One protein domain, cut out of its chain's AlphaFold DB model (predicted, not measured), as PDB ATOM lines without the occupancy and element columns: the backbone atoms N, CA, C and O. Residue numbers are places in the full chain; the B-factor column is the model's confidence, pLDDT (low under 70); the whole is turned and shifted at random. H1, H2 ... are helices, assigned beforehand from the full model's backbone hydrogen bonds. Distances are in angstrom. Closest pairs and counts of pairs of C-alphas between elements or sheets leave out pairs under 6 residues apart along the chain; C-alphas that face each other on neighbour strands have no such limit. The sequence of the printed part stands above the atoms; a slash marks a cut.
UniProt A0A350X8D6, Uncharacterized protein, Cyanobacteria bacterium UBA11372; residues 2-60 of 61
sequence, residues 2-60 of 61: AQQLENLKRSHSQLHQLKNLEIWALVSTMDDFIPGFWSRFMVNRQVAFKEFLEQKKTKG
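Overview. This is residues 2 to 60 of the 61 residues of an uncharacterized protein of Cyanobacteria bacterium UBA11372 (UniProt A0A350X8D6). Two long helices make an open V, joined near their ends by a tight link at residues 34 to 36. H1 is the longer arm, and H2 runs back at a slant from its last turns, with most of both arms standing free. The printed part has 59 residues with two named helices, H1 then H2, and no named strand; the class is all helix. The whole is extended and flat, with a radius of gyration of the C-alphas of 16.1 A and spans of 48 by 33 by 11 A.

Along the chain. Find C-alpha 2 at (168.657, 220.844, 195.808); from there H1, residues 2 to 33, runs 47.6 A to C-alpha 33 at (200.520, 242.951, 223.382). H2, residues 37 to 58, runs 31.5 A and ends at C-alpha 58 at (198.716, 206.899, 210.199).

Arrangement. Look at residues 27 to 31 of H1 and 37 to 38 of H2, with which alone the helices touch; the closest C-alphas, of Asp 31 and Phe 37, are 5.0 A apart. Their lines stand at a steep tilt of 46 degrees, and they run opposite ways. In H2 every O i to N i+4 pair is within hydrogen-bond range; in H1, 26 of 28 are.

Size, cuts and confidence. The C-alphas of Ala 2 and Phe 33 are the two farthest apart, at 47.6 A. The printed part has no cut. Its mean pLDDT is 91.6, and residues 59 to 60 are under 70.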
ATOM      1  N   ALA A   2     167.794 219.695 196.147       79.00
ATOM      2  CA  ALA A   2     168.657 220.844 195.808       79.00
ATOM      3  C   ALA A   2     168.736 221.918 196.919       79.00
ATOM      4  O   ALA A   2     169.824 222.330 197.307       79.00
ATOM      5  N   GLN A   3     167.597 222.270 197.520       82.50
ATOM      6  CA  GLN A   3     167.526 223.288 198.575       82.50
ATOM      7  C   GLN A   3     168.219 222.885 199.888       82.50
ATOM      8  O   GLN A   3     168.772 223.725 200.592       82.50
ATOM      9  N   GLN A   4     168.242 221.592 200.222       85.88
ATOM     10  CA  GLN A   4     168.948 221.098 201.412       85.88
ATOM     11  C   GLN A   4     170.466 221.166 201.225       85.88
ATOM     12  O   GLN A   4     171.184 221.542 202.149       85.88
ATOM     13  N   LEU A   5     170.951 220.856 200.019       89.06
ATOM     14  CA  LEU A   5     172.365 220.981 199.677       89.06
ATOM     15  C   LEU A   5     172.820 222.447 199.692       89.06
ATOM     16  O   LEU A   5     173.908 222.753 200.176       89.06
ATOM     17  N   GLU A   6     171.986 223.353 199.188       90.19
ATOM     18  CA  GLU A   6     172.256 224.791 199.204       90.19
ATOM     19  C   GLU A   6     172.300 225.351 200.632       90.19
ATOM     20  O   GLU A   6     173.262 226.028 201.000       90.19
ATOM     21  N   ASN A   7     171.333 224.979 201.477       90.19
ATOM     22  CA  ASN A   7     171.323 225.352 202.892       90.19
ATOM     23  C   ASN A   7     172.561 224.832 203.635       90.19
ATOM     24  O   ASN A   7     173.160 225.567 204.421       90.19
ATOM     25  N   LEU A   8     172.985 223.595 203.356       91.69
ATOM     26  CA  LEU A   8     174.189 223.021 203.951       91.69
ATOM     27  C   LEU A   8     175.448 223.795 203.539       91.69
ATOM     28  O   LEU A   8     176.259 224.149 204.395       91.69
ATOM     29  N   LYS A   9     175.601 224.110 202.247       90.25
ATOM     30  CA  LYS A   9     176.726 224.920 201.749       90.25
ATOM     31  C   LYS A   9     176.744 226.311 202.378       90.25
ATOM     32  O   LYS A   9     177.805 226.778 202.790       90.25
ATOM     33  N   ARG A  10     175.579 226.958 202.487       91.50
ATOM     34  CA  ARG A  10     175.444 228.279 203.109       91.50
ATOM     35  C   ARG A  10     175.836 228.244 204.583       91.50
ATOM     36  O   ARG A  10     176.667 229.048 204.992       91.50
ATOM     37  N   SER A  11     175.309 227.286 205.343       91.06
ATOM     38  CA  SER A  11     175.652 227.104 206.756       91.06
ATOM     39  C   SER A  11     177.151 226.844 206.941       91.06
ATOM     40  O   SER A  11     177.794 227.478 207.774       91.06
ATOM     41  N   HIS A  12     177.742 225.995 206.097       91.25
ATOM     42  CA  HIS A  12     179.178 225.731 206.126       91.25
ATOM     43  C   HIS A  12     180.008 226.996 205.858       91.25
ATOM     44  O   HIS A  12     180.964 227.269 206.580       91.25
ATOM     45  N   SER A  13     179.623 227.795 204.859       92.12
ATOM     46  CA  SER A  13     180.272 229.075 204.552       92.12
ATOM     47  C   SER A  13     180.171 230.065 205.716       92.12
ATOM     48  O   SER A  13     181.180 230.636 206.128       92.12
ATOM     49  N   GLN A  14     178.984 230.208 206.310       94.38
ATOM     50  CA  GLN A  14     178.757 231.085 207.464       94.38
ATOM     51  C   GLN A  14     179.608 230.677 208.672       94.38
ATOM     52  O   GLN A  14     180.193 231.534 209.328       94.38
ATOM     53  N   LEU A  15     179.741 229.374 208.935       93.44
ATOM     54  CA  LEU A  15     180.604 228.864 210.002       93.44
ATOM     55  C   LEU A  15     182.082 229.204 209.770       93.44
ATOM     56  O   LEU A  15     182.785 229.566 210.713       93.44
ATOM     57  N   HIS A  16     182.571 229.108 208.530       90.56
ATOM     58  CA  HIS A  16     183.943 229.520 208.208       90.56
ATOM     59  C   HIS A  16     184.140 231.028 208.348       90.56
ATOM     60  O   HIS A  16     185.166 231.453 208.872       90.56
ATOM     61  N   GLN A  17     183.165 231.830 207.922       93.88
ATOM     62  CA  GLN A  17     183.204 233.284 208.080       93.88
ATOM     63  C   GLN A  17     183.266 233.688 209.556       93.88
ATOM     64  O   GLN A  17     184.132 234.478 209.923       93.88
ATOM     65  N   LEU A  18     182.414 233.104 210.403       95.50
ATOM     66  CA  LEU A  18     182.409 233.378 211.840       95.50
ATOM     67  C   LEU A  18     183.758 233.035 212.478       95.50
ATOM     68  O   LEU A  18     184.359 233.869 213.145       95.50
ATOM     69  N   LYS A  19     184.287 231.843 212.189       91.94
ATOM     70  CA  LYS A  19     185.588 231.409 212.707       91.94
ATOM     71  C   LYS A  19     186.727 232.335 212.280       91.94
ATOM     72  O   LYS A  19     187.626 232.615 213.066       91.94
ATOM     73  N   ASN A  20     186.705 232.812 211.036       92.81
ATOM     74  CA  ASN A  20     187.707 233.760 210.559       92.81
ATOM     75  C   ASN A  20     187.631 235.087 211.325       92.81
ATOM     76  O   ASN A  20     188.676 235.630 211.672       92.81
ATOM     77  N   LEU A  21     186.424 235.580 211.622       95.50
ATOM     78  CA  LEU A  21     186.231 236.786 212.430       95.50
ATOM     79  C   LEU A  21     186.738 236.597 213.864       95.50
ATOM     80  O   LEU A  21     187.443 237.465 214.366       95.50
ATOM     81  N   GLU A  22     186.443 235.460 214.497       95.81
ATOM     82  CA  GLU A  22     186.926 235.138 215.849       95.81
ATOM     83  C   GLU A  22     188.457 235.076 215.909       95.81
ATOM     84  O   GLU A  22     189.075 235.680 216.786       95.81
ATOM     85  N   ILE A  23     189.084 234.391 214.944       94.12
ATOM     86  CA  ILE A  23     190.547 234.315 214.839       94.12
ATOM     87  C   ILE A  23     191.134 235.708 214.620       94.12
ATOM     88  O   ILE A  23     192.132 236.048 215.249       94.12
ATOM     89  N   TRP A  24     190.530 236.509 213.741       93.62
ATOM     90  CA  TRP A  24     191.014 237.853 213.467       93.62
ATOM     91  C   TRP A  24     190.908 238.751 214.699       93.62
ATOM     92  O   TRP A  24     191.884 239.403 215.048       93.62
ATOM     93  N   ALA A  25     189.782 238.730 215.416       95.69
ATOM     94  CA  ALA A  25     189.616 239.493 216.651       95.69
ATOM     95  C   ALA A  25     190.669 239.110 217.705       95.69
ATOM     96  O   ALA A  25     191.300 239.986 218.299       95.69
ATOM     97  N   LEU A  26     190.905 237.807 217.894       94.81
ATOM     98  CA  LEU A  26     191.923 237.304 218.814       94.81
ATOM     99  C   LEU A  26     193.328 237.757 218.409       94.81
ATOM    100  O   LEU A  26     194.058 238.302 219.230       94.81
ATOM    101  N   VAL A  27     193.716 237.529 217.154       94.44
ATOM    102  CA  VAL A  27     195.052 237.874 216.656       94.44
ATOM    103  C   VAL A  27     195.293 239.371 216.736       94.44
ATOM    104  O   VAL A  27     196.343 239.756 217.233       94.44
ATOM    105  N   SER A  28     194.349 240.195 216.275       91.19
ATOM    106  CA  SER A  28     194.487 241.654 216.297       91.19
ATOM    107  C   SER A  28     194.674 242.159 217.724       91.19
ATOM    108  O   SER A  28     195.579 242.943 217.972       91.19
ATOM    109  N   THR A  29     193.901 241.625 218.676       94.56
ATOM    110  CA  THR A  29     194.066 241.960 220.098       94.56
ATOM    111  C   THR A  29     195.445 241.543 220.609       94.56
ATOM    112  O   THR A  29     196.096 242.283 221.329       94.56
ATOM    113  N   MET A  30     195.907 240.344 220.256       95.94
ATOM    114  CA  MET A  30     197.172 239.804 220.753       95.94
ATOM    115  C   MET A  30     198.407 240.461 220.127       95.94
ATOM    116  O   MET A  30     199.458 240.486 220.769       95.94
ATOM    117  N   ASP A  31     198.304 240.982 218.903       93.62
ATOM    118  CA  ASP A  31     199.407 241.675 218.231       93.62
ATOM    119  C   ASP A  31     199.747 243.004 218.928       93.62
ATOM    120  O   ASP A  31     200.924 243.359 218.994       93.62
ATOM    121  N   ASP A  32     198.757 243.651 219.560       93.44
ATOM    122  CA  ASP A  32     198.954 244.847 220.394       93.44
ATOM    123  C   ASP A  32     199.823 244.563 221.634       93.44
ATOM    124  O   ASP A  32     200.574 245.427 222.089       93.44
ATOM    125  N   PHE A  33     199.755 243.345 222.188       95.62
ATOM    126  CA  PHE A  33     200.520 242.951 223.382       95.62
ATOM    127  C   PHE A  33     201.829 242.230 223.053       95.62
ATOM    128  O   PHE A  33     202.783 242.286 223.831       95.62
ATOM    129  N   ILE A  34     201.880 241.508 221.932       94.62
ATOM    130  CA  ILE A  34     203.017 240.669 221.557       94.62
ATOM    131  C   ILE A  34     203.376 240.936 220.087       94.62
ATOM    132  O   ILE A  34     202.892 240.226 219.205       94.62
ATOM    133  N   PRO A  35     204.294 241.873 219.791       93.12
ATOM    134  CA  PRO A  35     204.617 242.257 218.419       93.12
ATOM    135  C   PRO A  35     204.952 241.062 217.516       93.12
ATOM    136  O   PRO A  35     205.790 240.219 217.862       93.12
ATOM    137  N   GLY A  36     204.290 240.957 216.362       91.88
ATOM    138  CA  GLY A  36     204.472 239.859 215.405       91.88
ATOM    139  C   GLY A  36     203.753 238.560 215.792       91.88
ATOM    140  O   GLY A  36     204.140 237.477 215.339       91.88
ATOM    141  N   PHE A  37     202.730 238.647 216.643       95.12
ATOM    142  CA  PHE A  37     201.910 237.519 217.074       95.12
ATOM    143  C   PHE A  37     201.275 236.826 215.876       95.12
ATOM    144  O   PHE A  37     201.346 235.600 215.784       95.12
ATOM    145  N   TRP A  38     200.737 237.594 214.925       93.44
ATOM    146  CA  TRP A  38     200.103 237.034 213.730       93.44
ATOM    147  C   TRP A  38     201.028 236.100 212.946       93.44
ATOM    148  O   TRP A  38     200.647 234.979 212.605       93.44
ATOM    149  N   SER A  39     202.265 236.534 212.699       94.06
ATOM    150  CA  SER A  39     203.245 235.746 211.947       94.06
ATOM    151  C   SER A  39     203.546 234.419 212.651       94.06
ATOM    152  O   SER A  39     203.453 233.354 212.037       94.06
ATOM    153  N   ARG A  40     203.805 234.464 213.965       95.44
ATOM    154  CA  ARG A  40     204.059 233.263 214.780       95.44
ATOM    155  C   ARG A  40     202.843 232.339 214.834       95.44
ATOM    156  O   ARG A  40     202.986 231.127 214.685       95.44
ATOM    157  N   PHE A  41     201.647 232.901 214.997       93.94
ATOM    158  CA  PHE A  41     200.396 232.148 214.985       93.94
ATOM    159  C   PHE A  41     200.205 231.396 213.663       93.94
ATOM    160  O   PHE A  41     199.878 230.211 213.674       93.94
ATOM    161  N   MET A  42     200.458 232.048 212.526       94.44
ATOM    162  CA  MET A  42     200.309 231.433 211.205       94.44
ATOM    163  C   MET A  42     201.303 230.296 210.961       94.44
ATOM    164  O   MET A  42     200.901 229.247 210.450       94.44
ATOM    165  N   VAL A  43     202.563 230.457 211.378       96.81
ATOM    166  CA  VAL A  43     203.567 229.380 211.326       96.81
ATOM    167  C   VAL A  43     203.114 228.188 212.170       96.81
ATOM    168  O   VAL A  43     203.049 227.064 211.669       96.81
ATOM    169  N   ASN A  44     202.705 228.431 213.417       95.12
ATOM    170  CA  ASN A  44     202.230 227.373 214.311       95.12
ATOM    171  C   ASN A  44     200.991 226.665 213.750       95.12
ATOM    172  O   ASN A  44     200.900 225.438 213.791       95.12
ATOM    173  N   ARG A  45     200.052 227.420 213.164       93.00
ATOM    174  CA  ARG A  45     198.853 226.868 212.522       93.00
ATOM    175  C   ARG A  45     199.206 225.939 211.361       93.00
ATOM    176  O   ARG A  45     198.571 224.898 211.211       93.00
ATOM    177  N   GLN A  46     200.200 226.294 210.548       96.06
ATOM    178  CA  GLN A  46     200.655 225.453 209.441       96.06
ATOM    179  C   GLN A  46     201.273 224.142 209.941       96.06
ATOM    180  O   GLN A  46     200.944 223.078 209.413       96.06
ATOM    181  N   VAL A  47     202.128 224.212 210.964       97.56
ATOM    182  CA  VAL A  47     202.762 223.032 211.577       97.56
ATOM    183  C   VAL A  47     201.706 222.103 212.171       97.56
ATOM    184  O   VAL A  47     201.624 220.945 211.770       97.56
ATOM    185  N   ALA A  48     200.819 222.629 213.020       95.94
ATOM    186  CA  ALA A  48     199.751 221.845 213.638       95.94
ATOM    187  C   ALA A  48     198.827 221.193 212.593       95.94
ATOM    188  O   ALA A  48     198.376 220.061 212.762       95.94
ATOM    189  N   PHE A  49     198.556 221.883 211.479       94.12
ATOM    190  CA  PHE A  49     197.759 221.314 210.395       94.12
ATOM    191  C   PHE A  49     198.479 220.167 209.679       94.12
ATOM    192  O   PHE A  49     197.853 219.152 209.366       94.12
ATOM    193  N   LYS A  50     199.789 220.296 209.445       95.94
ATOM    194  CA  LYS A  50     200.606 219.226 208.867       95.94
ATOM    195  C   LYS A  50     200.599 217.988 209.765       95.94
ATOM    196  O   LYS A  50     200.258 216.907 209.288       95.94
ATOM    197  N   GLU A  51     200.870 218.161 211.055       95.69
ATOM    198  CA  GLU A  51     200.861 217.078 212.047       95.69
ATOM    199  C   GLU A  51     199.492 216.396 212.132       95.69
ATOM    200  O   GLU A  51     199.396 215.170 212.162       95.69
ATOM    201  N   PHE A  52     198.408 217.175 212.112       94.06
ATOM    202  CA  PHE A  52     197.051 216.637 212.099       94.06
ATOM    203  C   PHE A  52     196.784 215.745 210.877       94.06
ATOM    204  O   PHE A  52     196.176 214.677 211.002       94.06
ATOM    205  N   LEU A  53     197.229 216.165 209.689       93.94
ATOM    206  CA  LEU A  53     197.084 215.373 208.466       93.94
ATOM    207  C   LEU A  53     197.929 214.098 208.506       93.94
ATOM    208  O   LEU A  53     197.456 213.047 208.074       93.94
ATOM    209  N   GLU A  54     199.154 214.176 209.023       94.94
ATOM    210  CA  GLU A  54     200.035 213.020 209.202       94.94
ATOM    211  C   GLU A  54     199.413 212.000 210.163       94.94
ATOM    212  O   GLU A  54     199.264 210.835 209.799       94.94
ATOM    213  N   GLN A  55     198.909 212.450 211.315       93.06
ATOM    214  CA  GLN A  55     198.204 211.596 212.279       93.06
ATOM    215  C   GLN A  55     196.945 210.944 211.695       93.06
ATOM    216  O   GLN A  55     196.630 209.792 212.005       93.06
ATOM    217  N   LYS A  56     196.198 211.664 210.848       89.31
ATOM    218  CA  LYS A  56     195.032 211.101 210.153       89.31
ATOM    219  C   LYS A  56     195.414 210.007 209.161       89.31
ATOM    220  O   LYS A  56     194.675 209.036 209.043       89.31
ATOM    221  N   LYS A  57     196.545 210.151 208.467       83.69
ATOM    222  CA  LYS A  57     197.052 209.130 207.540       83.69
ATOM    223  C   LYS A  57     197.513 207.878 208.282       83.69
ATOM    224  O   LYS A  57     197.190 206.780 207.854       83.69
ATOM    225  N   THR A  58     198.205 208.033 209.410       77.44
ATOM    226  CA  THR A  58     198.716 206.899 210.199       77.44
ATOM    227  C   THR A  58     197.631 206.140 210.961       77.44
ATOM    228  O   THR A  58     197.804 204.962 211.223       77.44
ATOM    229  N   LYS A  59     196.516 206.787 211.332       68.00
ATOM    230  CA  LYS A  59     195.370 206.132 211.999       68.00
ATOM    231  C   LYS A  59     194.364 205.494 211.031       68.00
ATOM    232  O   LYS A  59     193.402 204.884 211.485       68.00
ATOM    233  N   GLY A  60     194.535 205.701 209.726       58.69
ATOM    234  CA  GLY A  60     193.676 205.150 208.675       58.69
ATOM    235  C   GLY A  60     194.268 203.940 207.946       58.69
ATOM    236  O   GLY A  60     193.689 203.530 206.943       58.69
TER     237      GLY A  60